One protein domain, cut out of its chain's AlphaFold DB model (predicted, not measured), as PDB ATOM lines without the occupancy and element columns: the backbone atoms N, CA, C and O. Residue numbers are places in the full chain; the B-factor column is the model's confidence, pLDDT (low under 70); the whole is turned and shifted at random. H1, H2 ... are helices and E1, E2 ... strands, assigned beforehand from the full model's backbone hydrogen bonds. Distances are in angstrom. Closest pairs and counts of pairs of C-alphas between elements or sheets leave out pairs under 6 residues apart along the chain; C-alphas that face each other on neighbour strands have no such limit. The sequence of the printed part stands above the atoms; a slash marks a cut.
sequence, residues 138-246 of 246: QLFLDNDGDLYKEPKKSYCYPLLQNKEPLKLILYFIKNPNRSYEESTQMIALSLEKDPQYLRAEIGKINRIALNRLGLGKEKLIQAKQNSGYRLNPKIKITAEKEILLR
ATOM      1  N   GLN A 138     -32.375 -16.406   1.188       91.44
ATOM      2  CA  GLN A 138     -32.855 -15.034   1.275       91.44
ATOM      3  C   GLN A 138     -31.736 -14.058   0.902       91.44
ATOM      4  O   GLN A 138     -30.653 -14.086   1.490       91.44
ATOM      5  N   LEU A 139     -32.026 -13.190  -0.061       93.38
ATOM      6  CA  LEU A 139     -31.191 -12.077  -0.493       93.38
ATOM      7  C   LEU A 139     -31.957 -10.760  -0.350       93.38
ATOM      8  O   LEU A 139     -33.193 -10.733  -0.320       93.38
ATOM      9  N   PHE A 140     -31.208  -9.670  -0.313       92.62
ATOM     10  CA  PHE A 140     -31.708  -8.311  -0.170       92.62
ATOM     11  C   PHE A 140     -31.068  -7.423  -1.235       92.62
ATOM     12  O   PHE A 140     -29.878  -7.568  -1.505       92.62
ATOM     13  N   LEU A 141     -31.858  -6.556  -1.863       92.50
ATOM     14  CA  LEU A 141     -31.383  -5.540  -2.800       92.50
ATOM     15  C   LEU A 141     -31.704  -4.165  -2.215       92.50
ATOM     16  O   LEU A 141     -32.880  -3.813  -2.105       92.50
ATOM     17  N   ASP A 142     -30.671  -3.423  -1.832       90.19
ATOM     18  CA  ASP A 142     -30.828  -2.088  -1.253       90.19
ATOM     19  C   ASP A 142     -30.833  -0.973  -2.304       90.19
ATOM     20  O   ASP A 142     -30.612  -1.197  -3.496       90.19
ATOM     21  N   ASN A 143     -31.072   0.248  -1.837       87.06
ATOM     22  CA  ASN A 143     -31.096   1.469  -2.633       87.06
ATOM     23  C   ASN A 143     -29.762   1.846  -3.305       87.06
ATOM     24  O   ASN A 143     -29.766   2.546  -4.328       87.06
ATOM     25  N   ASP A 144     -28.629   1.374  -2.784       85.94
ATOM     26  CA  ASP A 144     -27.309   1.585  -3.393       85.94
ATOM     27  C   ASP A 144     -27.084   0.654  -4.600       85.94
ATOM     28  O   ASP A 144     -26.183   0.869  -5.420       85.94
ATOM     29  N   GLY A 145     -27.965  -0.336  -4.774       87.00
ATOM     30  CA  GLY A 145     -27.859  -1.356  -5.807       87.00
ATOM     31  C   GLY A 145     -26.945  -2.503  -5.393       87.00
ATOM     32  O   GLY A 145     -26.429  -3.215  -6.256       87.00
ATOM     33  N   ASP A 146     -26.729  -2.702  -4.097       91.50
ATOM     34  CA  ASP A 146     -26.033  -3.872  -3.594       91.50
ATOM     35  C   ASP A 146     -27.027  -5.019  -3.428       91.50
ATOM     36  O   ASP A 146     -27.998  -4.938  -2.674       91.50
ATOM     37  N   LEU A 147     -26.754  -6.135  -4.101       94.25
ATOM     38  CA  LEU A 147     -27.411  -7.395  -3.789       94.25
ATOM     39  C   LEU A 147     -26.599  -8.085  -2.698       94.25
ATOM     40  O   LEU A 147     -25.405  -8.309  -2.881       94.25
ATOM     41  N   TYR A 148     -27.214  -8.448  -1.580       94.31
ATOM     42  CA  TYR A 148     -26.496  -9.026  -0.451       94.31
ATOM     43  C   TYR A 148     -27.272 -10.129   0.267       94.31
ATOM     44  O   TYR A 148     -28.479 -10.308   0.099       94.31
ATOM     45  N   LYS A 149     -26.539 -10.897   1.071       94.56
ATOM     46  CA  LYS A 149     -27.047 -11.880   2.029       94.56
ATOM     47  C   LYS A 149     -26.541 -11.487   3.410       94.56
ATOM     48  O   LYS A 149     -25.430 -10.980   3.530       94.56
ATOM     49  N   GLU A 150     -27.312 -11.741   4.459       90.25
ATOM     50  CA  GLU A 150     -26.818 -11.466   5.807       90.25
ATOM     51  C   GLU A 150     -25.728 -12.469   6.240       90.25
ATOM     52  O   GLU A 150     -25.885 -13.678   6.025       90.25
ATOM     53  N   PRO A 151     -24.628 -12.004   6.866       91.44
ATOM     54  CA  PRO A 151     -24.283 -10.600   7.117       91.44
ATOM     55  C   PRO A 151     -23.772  -9.867   5.858       91.44
ATOM     56  O   PRO A 151     -22.816 -10.338   5.230       91.44
ATOM     57  N   LYS A 152     -24.323  -8.677   5.540       89.75
ATOM     58  CA  LYS A 152     -23.965  -7.892   4.326       89.75
ATOM     59  C   LYS A 152     -22.453  -7.727   4.130       89.75
ATOM     60  O   LYS A 152     -21.946  -7.882   3.024       89.75
ATOM     61  N   LYS A 153     -21.714  -7.461   5.215       88.62
ATOM     62  CA  LYS A 153     -20.253  -7.253   5.201       88.62
ATOM     63  C   LYS A 153     -19.478  -8.423   4.581       88.62
ATOM     64  O   LYS A 153     -18.426  -8.206   3.985       88.62
ATOM     65  N   SER A 154     -19.983  -9.642   4.739       89.19
ATOM     66  CA  SER A 154     -19.331 -10.856   4.245       89.19
ATOM     67  C   SER A 154     -19.875 -11.301   2.892       89.19
ATOM     68  O   SER A 154     -19.158 -11.960   2.143       89.19
ATOM     69  N   TYR A 155     -21.126 -10.951   2.581       93.44
ATOM     70  CA  TYR A 155     -21.822 -11.448   1.401       93.44
ATOM     71  C   TYR A 155     -22.510 -10.323   0.630       93.44
ATOM     72  O   TYR A 155     -23.731 -10.181   0.679       93.44
ATOM     73  N   CYS A 156     -21.722  -9.532  -0.099       93.00
ATOM     74  CA  CYS A 156     -22.219  -8.417  -0.900       93.00
ATOM     75  C   CYS A 156     -21.733  -8.502  -2.350       93.00
ATOM     76  O   CYS A 156     -20.535  -8.599  -2.640       93.00
ATOM     77  N   TYR A 157     -22.683  -8.425  -3.276       94.06
ATOM     78  CA  TYR A 157     -22.461  -8.192  -4.689       94.06
ATOM     79  C   TYR A 157     -22.931  -6.769  -5.049       94.06
ATOM     80  O   TYR A 157     -24.113  -6.572  -5.329       94.06
ATOM     81  N   PRO A 158     -22.009  -5.792  -5.106       90.62
ATOM     82  CA  PRO A 158     -22.323  -4.453  -5.573       90.62
ATOM     83  C   PRO A 158     -22.639  -4.500  -7.065       90.62
ATOM     84  O   PRO A 158     -21.747  -4.739  -7.888       90.62
ATOM     85  N   LEU A 159     -23.910  -4.304  -7.419       85.62
ATOM     86  CA  LEU A 159     -24.330  -4.244  -8.819       85.62
ATOM     87  C   LEU A 159     -24.051  -2.869  -9.421       85.62
ATOM     88  O   LEU A 159     -23.947  -2.787 -10.640       85.62
ATOM     89  N   LEU A 160     -23.836  -1.854  -8.570       77.62
ATOM     90  CA  LEU A 160     -23.629  -0.440  -8.892       77.62
ATOM     91  C   LEU A 160     -24.816   0.168  -9.658       77.62
ATOM     92  O   LEU A 160     -25.278  -0.357 -10.676       77.62
ATOM     93  N   GLN A 161     -25.280   1.334  -9.208       60.75
ATOM     94  CA  GLN A 161     -26.315   2.085  -9.920       60.75
ATOM     95  C   GLN A 161     -25.923   2.303 -11.394       60.75
ATOM     96  O   GLN A 161     -24.774   2.602 -11.729       60.75
ATOM     97  N   ASN A 162     -26.902   2.132 -12.287       61.38
ATOM     98  CA  ASN A 162     -26.797   2.308 -13.743       61.38
ATOM     99  C   ASN A 162     -25.980   1.258 -14.511       61.38
ATOM    100  O   ASN A 162     -25.745   1.432 -15.710       61.38
ATOM    101  N   LYS A 163     -25.561   0.155 -13.883       78.62
ATOM    102  CA  LYS A 163     -24.900  -0.942 -14.603       78.62
ATOM    103  C   LYS A 163     -25.895  -2.013 -15.046       78.62
ATOM    104  O   LYS A 163     -26.909  -2.279 -14.406       78.62
ATOM    105  N   GLU A 164     -25.560  -2.654 -16.158       83.25
ATOM    106  CA  GLU A 164     -26.350  -3.716 -16.793       83.25
ATOM    107  C   GLU A 164     -26.741  -4.870 -15.846       83.25
ATOM    108  O   GLU A 164     -27.894  -5.296 -15.892       83.25
ATOM    109  N   PRO A 165     -25.876  -5.332 -14.915       86.69
ATOM    110  CA  PRO A 165     -26.263  -6.345 -13.935       86.69
ATOM    111  C   PRO A 165     -27.453  -5.955 -13.061       86.69
ATOM    112  O   PRO A 165     -28.305  -6.800 -12.789       86.69
ATOM    113  N   LEU A 166     -27.530  -4.687 -12.644       87.94
ATOM    114  CA  LEU A 166     -28.637  -4.195 -11.832       87.94
ATOM    115  C   LEU A 166     -29.936  -4.186 -12.637       87.94
ATOM    116  O   LEU A 166     -30.935  -4.724 -12.167       87.94
ATOM    117  N   LYS A 167     -29.911  -3.655 -13.866       86.12
ATOM    118  CA  LYS A 167     -31.083  -3.635 -14.760       86.12
ATOM    119  C   LYS A 167     -31.648  -5.034 -14.981       86.12
ATOM    120  O   LYS A 167     -32.852  -5.246 -14.890       86.12
ATOM    121  N   LEU A 168     -30.766  -5.998 -15.217       87.56
ATOM    122  CA  LEU A 168     -31.143  -7.376 -15.493       87.56
ATOM    123  C   LEU A 168     -31.708  -8.081 -14.253       87.56
ATOM    124  O   LEU A 168     -32.685  -8.817 -14.350       87.56
ATOM    125  N   ILE A 169     -31.148  -7.835 -13.068       88.69
ATOM    126  CA  ILE A 169     -31.699  -8.377 -11.819       88.69
ATOM    127  C   ILE A 169     -33.042  -7.728 -11.479       88.69
ATOM    128  O   ILE A 169     -33.985  -8.444 -11.143       88.69
ATOM    129  N   LEU A 170     -33.168  -6.408 -11.633       88.00
ATOM    130  CA  LEU A 170     -34.437  -5.699 -11.468       88.00
ATOM    131  C   LEU A 170     -35.499  -6.229 -12.429       88.00
ATOM    132  O   LEU A 170     -36.627  -6.447 -12.004       88.00
ATOM    133  N   TYR A 171     -35.138  -6.510 -13.683       85.00
ATOM    134  CA  TYR A 171     -36.039  -7.137 -14.646       85.00
ATOM    135  C   TYR A 171     -36.626  -8.449 -14.107       85.00
ATOM    136  O   TYR A 171     -37.843  -8.616 -14.107       85.00
ATOM    137  N   PHE A 172     -35.801  -9.353 -13.568       84.75
ATOM    138  CA  PHE A 172     -36.297 -10.609 -12.991       84.75
ATOM    139  C   PHE A 172     -37.093 -10.413 -11.690       84.75
ATOM    140  O   PHE A 172     -38.055 -11.141 -11.460       84.75
ATOM    141  N   ILE A 173     -36.734  -9.435 -10.850       84.88
ATOM    142  CA  ILE A 173     -37.455  -9.138  -9.598       84.88
ATOM    143  C   ILE A 173     -38.833  -8.538  -9.874       84.88
ATOM    144  O   ILE A 173     -39.797  -8.924  -9.218       84.88
ATOM    145  N   LYS A 174     -38.937  -7.616 -10.841       80.19
ATOM    146  CA  LYS A 174     -40.210  -7.015 -11.273       80.19
ATOM    147  C   LYS A 174     -41.127  -8.050 -11.939       80.19
ATOM    148  O   LYS A 174     -42.329  -7.836 -12.030       80.19
ATOM    149  N   ASN A 175     -40.577  -9.201 -12.330       73.94
ATOM    150  CA  ASN A 175     -41.279 -10.273 -13.029       73.94
ATOM    151  C   ASN A 175     -41.140 -11.649 -12.329       73.94
ATOM    152  O   ASN A 175     -40.746 -12.632 -12.965       73.94
ATOM    153  N   PRO A 176     -41.477 -11.766 -11.027       58.62
ATOM    154  CA  PRO A 176     -41.079 -12.900 -10.185       58.62
ATOM    155  C   PRO A 176     -41.853 -14.196 -10.475       58.62
ATOM    156  O   PRO A 176     -41.376 -15.283 -10.158       58.62
ATOM    157  N   ASN A 177     -43.032 -14.091 -11.098       53.50
ATOM    158  CA  ASN A 177     -43.920 -15.223 -11.380       53.50
ATOM    159  C   ASN A 177     -43.787 -15.766 -12.811       53.50
ATOM    160  O   ASN A 177     -44.542 -16.655 -13.194       53.50
ATOM    161  N   ARG A 178     -42.844 -15.258 -13.617       62.28
ATOM    162  CA  ARG A 178     -42.679 -15.725 -14.998       62.28
ATOM    163  C   ARG A 178     -42.038 -17.115 -15.003       62.28
ATOM    164  O   ARG A 178     -40.873 -17.290 -14.636       62.28
ATOM    165  N   SER A 179     -42.788 -18.130 -15.434       58.00
ATOM    166  CA  SER A 179     -42.163 -19.357 -15.929       58.00
ATOM    167  C   SER A 179     -41.241 -18.982 -17.086       58.00
ATOM    168  O   SER A 179     -41.635 -18.172 -17.918       58.00
ATOM    169  N   TYR A 180     -40.020 -19.533 -17.063       57.34
ATOM    170  CA  TYR A 180     -39.028 -19.560 -18.146       57.34
ATOM    171  C   TYR A 180     -39.437 -18.750 -19.388       57.34
ATOM    172  O   TYR A 180     -40.266 -19.226 -20.164       57.34
ATOM    173  N   GLU A 181     -38.900 -17.530 -19.536       54.66
ATOM    174  CA  GLU A 181     -39.330 -16.642 -20.622       54.66
ATOM    175  C   GLU A 181     -39.171 -17.301 -21.992       54.66
ATOM    176  O   GLU A 181     -38.205 -18.019 -22.270       54.66
ATOM    177  N   GLU A 182     -40.150 -17.034 -22.850       55.06
ATOM    178  CA  GLU A 182     -40.227 -17.506 -24.220       55.06
ATOM    179  C   GLU A 182     -38.968 -17.123 -25.011       55.06
ATOM    180  O   GLU A 182     -38.873 -16.053 -25.597       55.06
ATOM    181  N   SER A 183     -37.988 -18.023 -25.045       63.84
ATOM    182  CA  SER A 183     -36.690 -17.851 -25.704       63.84
ATOM    183  C   SER A 183     -35.814 -16.713 -25.142       63.84
ATOM    184  O   SER A 183     -36.258 -15.654 -24.711       63.84
ATOM    185  N   THR A 184     -34.496 -16.915 -25.181       69.38
ATOM    186  CA  THR A 184     -33.504 -15.878 -24.844       69.38
ATOM    187  C   THR A 184     -33.719 -14.578 -25.633       69.38
ATOM    188  O   THR A 184     -33.338 -13.511 -25.165       69.38
ATOM    189  N   GLN A 185     -34.311 -14.676 -26.822       68.44
ATOM    190  CA  GLN A 185     -34.524 -13.577 -27.747       68.44
ATOM    191  C   GLN A 185     -35.512 -12.544 -27.205       68.44
ATOM    192  O   GLN A 185     -35.231 -11.359 -27.326       68.44
ATOM    193  N   MET A 186     -36.604 -12.958 -26.554       70.00
ATOM    194  CA  MET A 186     -37.595 -12.010 -26.023       70.00
ATOM    195  C   MET A 186     -37.042 -11.205 -24.847       70.00
ATOM    196  O   MET A 186     -37.229  -9.993 -24.791       70.00
ATOM    197  N   ILE A 187     -36.285 -11.856 -23.958       74.12
ATOM    198  CA  ILE A 187     -35.594 -11.178 -22.849       74.12
ATOM    199  C   ILE A 187     -34.563 -10.178 -23.387       74.12
ATOM    200  O   ILE A 187     -34.365  -9.092 -22.853       74.12
ATOM    201  N   ALA A 188     -33.844 -10.573 -24.437       78.25
ATOM    202  CA  ALA A 188     -32.834  -9.722 -25.041       78.25
ATOM    203  C   ALA A 188     -33.493  -8.510 -25.714       78.25
ATOM    204  O   ALA A 188     -33.040  -7.389 -25.508       78.25
ATOM    205  N   LEU A 189     -34.608  -8.719 -26.421       75.31
ATOM    206  CA  LEU A 189     -35.405  -7.663 -27.041       75.31
ATOM    207  C   LEU A 189     -35.942  -6.663 -26.006       75.31
ATOM    208  O   LEU A 189     -35.796  -5.462 -26.211       75.31
ATOM    209  N   SER A 190     -36.508  -7.135 -24.886       73.50
ATOM    210  CA  SER A 190     -37.064  -6.263 -23.837       73.50
ATOM    211  C   SER A 190     -36.007  -5.397 -23.146       73.50
ATOM    212  O   SER A 190     -36.320  -4.333 -22.619       73.50
ATOM    213  N   LEU A 191     -34.746  -5.831 -23.179       76.38
ATOM    214  CA  LEU A 191     -33.596  -5.090 -22.664       76.38
ATOM    215  C   LEU A 191     -32.827  -4.326 -23.758       76.38
ATOM    216  O   LEU A 191     -31.793  -3.725 -23.458       76.38
ATOM    217  N   GLU A 192     -33.299  -4.362 -25.011       79.75
ATOM    218  CA  GLU A 192     -32.629  -3.807 -26.198       79.75
ATOM    219  C   GLU A 192     -31.182  -4.309 -26.357       79.75
ATOM    220  O   GLU A 192     -30.251  -3.561 -26.671       79.75
ATOM    221  N   LYS A 193     -30.969  -5.602 -26.096       83.56
ATOM    222  CA  LYS A 193     -29.666  -6.271 -26.153       83.56
ATOM    223  C   LYS A 193     -29.632  -7.385 -27.185       83.56
ATOM    224  O   LYS A 193     -30.639  -7.977 -27.560       83.56
ATOM    225  N   ASP A 194     -28.409  -7.731 -27.569       84.56
ATOM    226  CA  ASP A 194     -28.135  -8.942 -28.324       84.56
ATOM    227  C   ASP A 194     -28.342 -10.203 -27.446       84.56
ATOM    228  O   ASP A 194     -27.905 -10.239 -26.287       84.56
ATOM    229  N   PRO A 195     -28.974 -11.272 -27.968       82.62
ATOM    230  CA  PRO A 195     -29.154 -12.516 -27.230       82.62
ATOM    231  C   PRO A 195     -27.851 -13.141 -26.728       82.62
ATOM    232  O   PRO A 195     -27.846 -13.679 -25.625       82.62
ATOM    233  N   GLN A 196     -26.751 -13.106 -27.491       85.19
ATOM    234  CA  GLN A 196     -25.457 -13.637 -27.039       85.19
ATOM    235  C   GLN A 196     -24.874 -12.786 -25.909       85.19
ATOM    236  O   GLN A 196     -24.405 -13.350 -24.917       85.19
ATOM    237  N   TYR A 197     -24.978 -11.458 -26.016       87.31
ATOM    238  CA  TYR A 197     -24.621 -10.539 -24.935       87.31
ATOM    239  C   TYR A 197     -25.382 -10.880 -23.647       87.31
ATOM    240  O   TYR A 197     -24.769 -11.031 -22.589       87.31
ATOM    241  N   LEU A 198     -26.697 -11.103 -23.738       87.19
ATOM    242  CA  LEU A 198     -27.515 -11.492 -22.591       87.19
ATOM    243  C   LEU A 198     -27.019 -12.798 -21.947       87.19
ATOM    244  O   LEU A 198     -26.891 -12.873 -20.723       87.19
ATOM    245  N   ARG A 199     -26.691 -13.826 -22.751       88.31
ATOM    246  CA  ARG A 199     -26.151 -15.095 -22.221       88.31
ATOM    247  C   ARG A 199     -24.839 -14.876 -21.473       88.31
ATOM    248  O   ARG A 199     -24.647 -15.450 -20.398       88.31
ATOM    249  N   ALA A 200     -23.948 -14.062 -22.038       89.31
ATOM    250  CA  ALA A 200     -22.655 -13.749 -21.443       89.31
ATOM    251  C   ALA A 200     -22.815 -12.994 -20.115       89.31
ATOM    252  O   ALA A 200     -22.215 -13.387 -19.108       89.31
ATOM    253  N   GLU A 201     -23.674 -11.972 -20.078       90.56
ATOM    254  CA  GLU A 201     -23.874 -11.158 -18.879       90.56
ATOM    255  C   GLU A 201     -24.570 -11.956 -17.766       90.56
ATOM    256  O   GLU A 201     -24.122 -11.919 -16.620       90.56
ATOM    257  N   ILE A 202     -25.566 -12.795 -18.086       91.25
ATOM    258  CA  ILE A 202     -26.166 -13.729 -17.113       91.25
ATOM    259  C   ILE A 202     -25.124 -14.715 -16.572       91.25
ATOM    260  O   ILE A 202     -25.093 -14.998 -15.371       91.25
ATOM    261  N   GLY A 203     -24.248 -15.239 -17.434       91.25
ATOM    262  CA  GLY A 203     -23.152 -16.117 -17.021       91.25
ATOM    263  C   GLY A 203     -22.213 -15.433 -16.025       91.25
ATOM    264  O   GLY A 203     -21.873 -16.001 -14.983       91.25
ATOM    265  N   LYS A 204     -21.851 -14.179 -16.305       92.12
ATOM    266  CA  LYS A 204     -21.018 -13.343 -15.435       92.12
ATOM    267  C   LYS A 204     -21.705 -13.038 -14.103       92.12
ATOM    268  O   LYS A 204     -21.070 -13.222 -13.064       92.12
ATOM    269  N   ILE A 205     -22.980 -12.651 -14.119       93.44
ATOM    270  CA  ILE A 205     -23.789 -12.402 -12.915       93.44
ATOM    271  C   ILE A 205     -23.823 -13.643 -12.035       93.44
ATOM    272  O   ILE A 205     -23.482 -13.555 -10.860       93.44
ATOM    273  N   ASN A 206     -24.149 -14.806 -12.601       94.62
ATOM    274  CA  ASN A 206     -24.187 -16.059 -11.853       94.62
ATOM    275  C   ASN A 206     -22.830 -16.392 -11.228       94.62
ATOM    276  O   ASN A 206     -22.775 -16.738 -10.052       94.62
ATOM    277  N   ARG A 207     -21.736 -16.249 -11.983       93.12
ATOM    278  CA  ARG A 207     -20.380 -16.504 -11.477       93.12
ATOM    279  C   ARG A 207     -20.023 -15.585 -10.308       93.12
ATOM    280  O   ARG A 207     -19.468 -16.050  -9.318       93.12
ATOM    281  N   ILE A 208     -20.325 -14.291 -10.415       92.56
ATOM    282  CA  ILE A 208     -20.020 -13.325  -9.353       92.56
ATOM    283  C   ILE A 208     -20.921 -13.565  -8.140       92.56
ATOM    284  O   ILE A 208     -20.413 -13.624  -7.024       92.56
ATOM    285  N   ALA A 209     -22.224 -13.759  -8.352       93.44
ATOM    286  CA  ALA A 209     -23.199 -14.018  -7.298       93.44
ATOM    287  C   ALA A 209     -22.866 -15.291  -6.506       93.44
ATOM    288  O   ALA A 209     -22.881 -15.256  -5.280       93.44
ATOM    289  N   LEU A 210     -22.487 -16.386  -7.177       92.94
ATOM    290  CA  LEU A 210     -22.055 -17.631  -6.523       92.94
ATOM    291  C   LEU A 210     -20.928 -17.379  -5.514       92.94
ATOM    292  O   LEU A 210     -21.011 -17.832  -4.372       92.94
ATOM    293  N   ASN A 211     -19.918 -16.607  -5.923       90.38
ATOM    294  CA  ASN A 211     -18.738 -16.329  -5.108       90.38
ATOM    295  C   ASN A 211     -19.007 -15.285  -4.017       90.38
ATOM    296  O   ASN A 211     -18.575 -15.459  -2.883       90.38
ATOM    297  N   ARG A 212     -19.702 -14.195  -4.356       92.19
ATOM    298  CA  ARG A 212     -19.896 -13.051  -3.454       92.19
ATOM    299  C   ARG A 212     -21.071 -13.208  -2.498       92.19
ATOM    300  O   ARG A 212     -21.046 -12.595  -1.443       92.19
ATOM    301  N   LEU A 213     -22.085 -14.004  -2.835       92.81
ATOM    302  CA  LEU A 213     -23.280 -14.198  -1.998       92.81
ATOM    303  C   LEU A 213     -23.303 -15.555  -1.287       92.81
ATOM    304  O   LEU A 213     -24.236 -15.847  -0.541       92.81
ATOM    305  N   GLY A 214     -22.295 -16.401  -1.525       88.25
ATOM    306  CA  GLY A 214     -22.208 -17.723  -0.911       88.25
ATOM    307  C   GLY A 214     -23.401 -18.612  -1.269       88.25
ATOM    308  O   GLY A 214     -23.971 -19.262  -0.392       88.25
ATOM    309  N   LEU A 215     -23.802 -18.629  -2.548       89.00
ATOM    310  CA  LEU A 215     -24.957 -19.412  -3.023       89.00
ATOM    311  C   LEU A 215     -24.647 -20.916  -3.175       89.00
ATOM    312  O   LEU A 215     -25.509 -21.709  -3.554       89.00
ATOM    313  N   GLY A 216     -23.410 -21.338  -2.900       86.06
ATOM    314  CA  GLY A 216     -22.982 -22.725  -3.054       86.06
ATOM    315  C   GLY A 216     -23.008 -23.154  -4.521       86.06
ATOM    316  O   GLY A 216     -22.214 -22.666  -5.319       86.06
ATOM    317  N   LYS A 217     -23.907 -24.079  -4.876       85.81
ATOM    318  CA  LYS A 217     -24.115 -24.543  -6.263       85.81
ATOM    319  C   LYS A 217     -25.334 -23.901  -6.932       85.81
ATOM    320  O   LYS A 217     -25.584 -24.140  -8.113       85.81
ATOM    321  N   GLU A 218     -26.099 -23.107  -6.188       89.44
ATOM    322  CA  GLU A 218     -27.345 -22.524  -6.666       89.44
ATOM    323  C   GLU A 218     -27.050 -21.256  -7.472       89.44
ATOM    324  O   GLU A 218     -26.549 -20.259  -6.958       89.44
ATOM    325  N   LYS A 219     -27.347 -21.291  -8.773       92.44
ATOM    326  CA  LYS A 219     -27.248 -20.104  -9.635       92.44
ATOM    327  C   LYS A 219     -28.319 -19.092  -9.238       92.44
ATOM    328  O   LYS A 219     -29.427 -19.498  -8.897       92.44
ATOM    329  N   LEU A 220     -28.012 -17.801  -9.351       91.50
ATOM    330  CA  LEU A 220     -28.979 -16.726  -9.124       91.50
ATOM    331  C   LEU A 220     -30.109 -16.768 -10.164       91.50
ATOM    332  O   LEU A 220     -31.288 -16.742  -9.826       91.50
ATOM    333  N   ILE A 221     -29.722 -16.901 -11.432       90.62
ATOM    334  CA  ILE A 221     -30.610 -16.979 -12.592       90.62
ATOM    335  C   ILE A 221     -30.433 -18.357 -13.229       90.62
ATOM    336  O   ILE A 221     -29.328 -18.736 -13.636       90.62
ATOM    337  N   GLN A 222     -31.521 -19.117 -13.320       88.81
ATOM    338  CA  GLN A 222     -31.548 -20.417 -13.980       88.81
ATOM    339  C   GLN A 222     -31.785 -20.248 -15.478       88.81
ATOM    340  O   GLN A 222     -32.562 -19.398 -15.906       88.81
ATOM    341  N   ALA A 223     -31.131 -21.097 -16.263       85.75
ATOM    342  CA  ALA A 223     -31.348 -21.214 -17.695       85.75
ATOM    343  C   ALA A 223     -31.987 -22.570 -17.987       85.75
ATOM    344  O   ALA A 223     -31.578 -23.574 -17.398       85.75
ATOM    345  N   LYS A 224     -32.934 -22.610 -18.922       80.38
ATOM    346  CA  LYS A 224     -33.438 -23.856 -19.502       80.38
ATOM    347  C   LYS A 224     -33.322 -23.763 -21.010       80.38
ATOM    348  O   LYS A 224     -33.732 -22.779 -21.625       80.38
ATOM    349  N   GLN A 225     -32.720 -24.791 -21.599       68.75
ATOM    350  CA  GLN A 225     -32.563 -24.880 -23.043       68.75
ATOM    351  C   GLN A 225     -33.930 -24.724 -23.717       68.75
ATOM    352  O   GLN A 225     -34.903 -25.337 -23.287       68.75
ATOM    353  N   ASN A 226     -34.001 -23.865 -24.735       64.75
ATOM    354  CA  ASN A 226     -35.224 -23.522 -25.475       64.75
ATOM    355  C   ASN A 226     -36.345 -22.868 -24.642       64.75
ATOM    356  O   ASN A 226     -37.427 -22.635 -25.165       64.75
ATOM    357  N   SER A 227     -36.104 -22.537 -23.371       66.38
ATOM    358  CA  SER A 227     -37.070 -21.849 -22.498       66.38
ATOM    359  C   SER A 227     -36.463 -20.613 -21.813       66.38
ATOM    360  O   SER A 227     -36.969 -20.138 -20.811       66.38
ATOM    361  N   GLY A 228     -35.329 -20.102 -22.298       81.81
ATOM    362  CA  GLY A 228     -34.760 -18.852 -21.790       81.81
ATOM    363  C   GLY A 228     -34.292 -18.927 -20.331       81.81
ATOM    364  O   GLY A 228     -33.592 -19.867 -19.930       81.81
ATOM    365  N   TYR A 229     -34.630 -17.896 -19.555       85.75
ATOM    366  CA  TYR A 229     -34.094 -17.645 -18.215       85.75
ATOM    367  C   TYR A 229     -35.195 -17.297 -17.210       85.75
ATOM    368  O   TYR A 229     -36.264 -16.820 -17.582       85.75
ATOM    369  N   ARG A 230     -34.917 -17.534 -15.925       85.06
ATOM    370  CA  ARG A 230     -35.755 -17.113 -14.791       85.06
ATOM    371  C   ARG A 230     -34.921 -16.931 -13.525       85.06
ATOM    372  O   ARG A 230     -33.834 -17.509 -13.418       85.06
ATOM    373  N   LEU A 231     -35.456 -16.223 -12.532       87.69
ATOM    374  CA  LEU A 231     -34.888 -16.234 -11.183       87.69
ATOM    375  C   LEU A 231     -34.965 -17.653 -10.593       87.69
ATOM    376  O   LEU A 231     -35.938 -18.377 -10.819       87.69
ATOM    377  N   ASN A 232     -33.929 -18.088  -9.872       87.88
ATOM    378  CA  ASN A 232     -33.950 -19.401  -9.230       87.88
ATOM    379  C   ASN A 232     -35.064 -19.441  -8.166       87.88
ATOM    380  O   ASN A 232     -35.024 -18.630  -7.245       87.88
ATOM    381  N   PRO A 233     -36.016 -20.391  -8.231       83.19
ATOM    382  CA  PRO A 233     -37.119 -20.469  -7.269       83.19
ATOM    383  C   PRO A 233     -36.663 -20.752  -5.830       83.19
ATOM    384  O   PRO A 233     -37.409 -20.494  -4.894       83.19
ATOM    385  N   LYS A 234     -35.437 -21.254  -5.638       86.44
ATOM    386  CA  LYS A 234     -34.828 -21.414  -4.312       86.44
ATOM    387  C   LYS A 234     -34.238 -20.118  -3.759       86.44
ATOM    388  O   LYS A 234     -33.657 -20.137  -2.680       86.44
ATOM    389  N   ILE A 235     -34.309 -19.014  -4.496       87.94
ATOM    390  CA  ILE A 235     -33.758 -17.724  -4.095       87.94
ATOM    391  C   ILE A 235     -34.899 -16.725  -3.997       87.94
ATOM    392  O   ILE A 235     -35.620 -16.484  -4.963       87.94
ATOM    393  N   LYS A 236     -35.030 -16.108  -2.827       87.62
ATOM    394  CA  LYS A 236     -35.970 -15.019  -2.593       87.62
ATOM    395  C   LYS A 236     -35.186 -13.723  -2.483       87.62
ATOM    396  O   LYS A 236     -34.300 -13.620  -1.641       87.62
ATOM    397  N   ILE A 237     -35.507 -12.748  -3.329       89.69
ATOM    398  CA  ILE A 237     -34.920 -11.409  -3.257       89.69
ATOM    399  C   ILE A 237     -35.973 -10.452  -2.711       89.69
ATOM    400  O   ILE A 237     -37.067 -10.347  -3.264       89.69
ATOM    401  N   THR A 238     -35.636  -9.748  -1.637       88.00
ATOM    402  CA  THR A 238     -36.427  -8.628  -1.124       88.00
ATOM    403  C   THR A 238     -35.742  -7.332  -1.535       88.00
ATOM    404  O   THR A 238     -34.622  -7.073  -1.106       88.00
ATOM    405  N   ALA A 239     -36.391  -6.549  -2.393       87.31
ATOM    406  CA  ALA A 239     -35.880  -5.258  -2.843       87.31
ATOM    407  C   ALA A 239     -36.554  -4.106  -2.090       87.31
ATOM    408  O   ALA A 239     -37.751  -4.171  -1.791       87.31
ATOM    409  N   GLU A 240     -35.795  -3.052  -1.808       82.81
ATOM    410  CA  GLU A 240     -36.342  -1.802  -1.279       82.81
ATOM    411  C   GLU A 240     -37.242  -1.115  -2.322       82.81
ATOM    412  O   GLU A 240     -37.044  -1.230  -3.533       82.81
ATOM    413  N   LYS A 241     -38.292  -0.418  -1.870       73.88
ATOM    414  CA  LYS A 241     -39.298   0.151  -2.788       73.88
ATOM    415  C   LYS A 241     -38.704   1.176  -3.755       73.88
ATOM    416  O   LYS A 241     -39.138   1.241  -4.900       73.88
ATOM    417  N   GLU A 242     -37.733   1.967  -3.311       75.50
ATOM    418  CA  GLU A 242     -37.190   3.075  -4.103       75.50
ATOM    419  C   GLU A 242     -36.347   2.587  -5.285       75.50
ATOM    420  O   GLU A 242     -36.405   3.194  -6.353       75.50
ATOM    421  N   ILE A 243     -35.623   1.470  -5.147       79.12
ATOM    422  CA  ILE A 243     -34.848   0.914  -6.265       79.12
ATOM    423  C   ILE A 243     -35.729   0.257  -7.334       79.12
ATOM    424  O   ILE A 243     -35.345   0.203  -8.500       79.12
ATOM    425  N   LEU A 244     -36.935  -0.198  -6.977       75.56
ATOM    426  CA  LEU A 244     -37.890  -0.769  -7.936       75.56
ATOM    427  C   LEU A 244     -38.562   0.287  -8.826       75.56
ATOM    428  O   LEU A 244     -39.050  -0.060  -9.901       75.56
ATOM    429  N   LEU A 245     -38.592   1.549  -8.394       69.06
ATOM    430  CA  LEU A 245     -39.175   2.671  -9.143       69.06
ATOM    431  C   LEU A 245     -38.200   3.301 -10.151       69.06
ATOM    432  O   LEU A 245     -38.589   4.204 -10.889       69.06
ATOM    433  N   ARG A 246     -36.950   2.835 -10.172       63.69
ATOM    434  CA  ARG A 246     -35.910   3.224 -11.129       63.69
ATOM    435  C   ARG A 246     -35.844   2.238 -12.295       63.69
ATOM    436  O   ARG A 246     -35.342   2.663 -13.354       63.69
TER     437      ARG A 246
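What this domain is: This is residues 138 to 246 of the 246 residues of an uncharacterized protein of Candidatus Adlerbacteria bacterium RIFCSPLOWO2_01_FULL_51_16 (UniProt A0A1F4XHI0). A small sheet of four strands, E3, E2, E1 and E6, makes a wall at one end of the domain, and the helix H1 packs over one of its faces, with its centre nearer to the middle of the domain than that of any other named element. The long helix H3 runs from the E3 edge of that sheet to the far end, where its residues 195 to 199 meet H2 at a corner, and in the small hairpin E4 and E5 the strand E4 packs on H3 and the strand E5 on H1. The printed part has 109 residues, with four named helices and six named strands in the order E1 E2 E3 H1 H2 H3 E4 E5 E6 H4. The larger sheet has the order E3, E2, E1, E6 and is mixed, the smaller one, E4 and E5, is antiparallel, and the class is mixed, helices and strands. The whole is compact, with a radius of gyration of the C-alphas of 13.1 A and spans of 37 by 31 by 23 A.

Where its parts are: E1, residues 138 to 141, begins with C-alpha 138 at (-32.855, -15.034, 1.275) and is 10.4 A long. E2 is residues 146 to 148 and E3 residues 156 to 158, each 6.1 A from first to last C-alpha. H1, residues 164 to 174, is 15.3 A long, and H2, residues 183 to 190, is 11.7 A long. H3, residues 195 to 212, is the longest helix at 25.5 A and begins with C-alpha 195 at (-29.154, -12.516, -27.230). E4 is residues 221 to 223, 6.7 A, and E5 residues 229 to 231, 7.2 A. E6, residues 235 to 239, measures 12.7 A. H4, residues 241 to 244, is 5.4 A long and ends with C-alpha 244 at (-37.890, -0.769, -7.936).

How they stand to each other: E1, E2 and E3 form a meander, each strand the antiparallel neighbour of the one before, with hairpins E1 and E2, and E2 and E3. N 140 and O 148 are 2.8 A apart between E1 and E2, and N 147 and O 157 are 2.9 A apart between E2 and E3. E6 is parallel to E1 at 31 degrees, with N 139 and O 236 at 2.8 A. E3 and E6 are the edge strands. H1 and H3 on one face of this sheet make two layers, helices over one face of a sheet. H1 has a height over the sheet of 10.1 A. The closest C-alphas of H3 and E3 are those of Arg 212 and Tyr 157, 5.6 A apart. H1 and H3 are close but not clearly touching, about perpendicular at 87 degrees, with the C-alphas of Pro 165 and Ile 205 closest at 6.6 A. H2 and H3 touch, about perpendicular at 86 degrees, H3 with residues 195 to 199 alone, and the C-alphas of Ala 188 and Pro 195 are closest at 5.1 A. In the hairpin E4 and E5, N 222 and O 230 are 2.8 A apart. The closest C-alphas of H1 and E5 are those of Phe 172 and Leu 231, 6.1 A apart. H4 is close to H1 but not clearly touching, with the C-alphas of Leu 170 and Leu 244 closest at 7.0 A. In H1 and H3 every O i to N i+4 pair is within hydrogen-bond range, in H2 3 of 4 are, and H4 is too short for such a pair.

The domain as a whole: The two C-alphas farthest apart, those of Lys 153 and Asn 226, are 37.8 A apart. The printed part has no cut, and it ends at residue 246, the chain's last residue. No link is long. The mean pLDDT of the printed part is 82.9, and it is under 70 in residues 161 to 162, 176 to 185, 225 to 227 and 245 to 246.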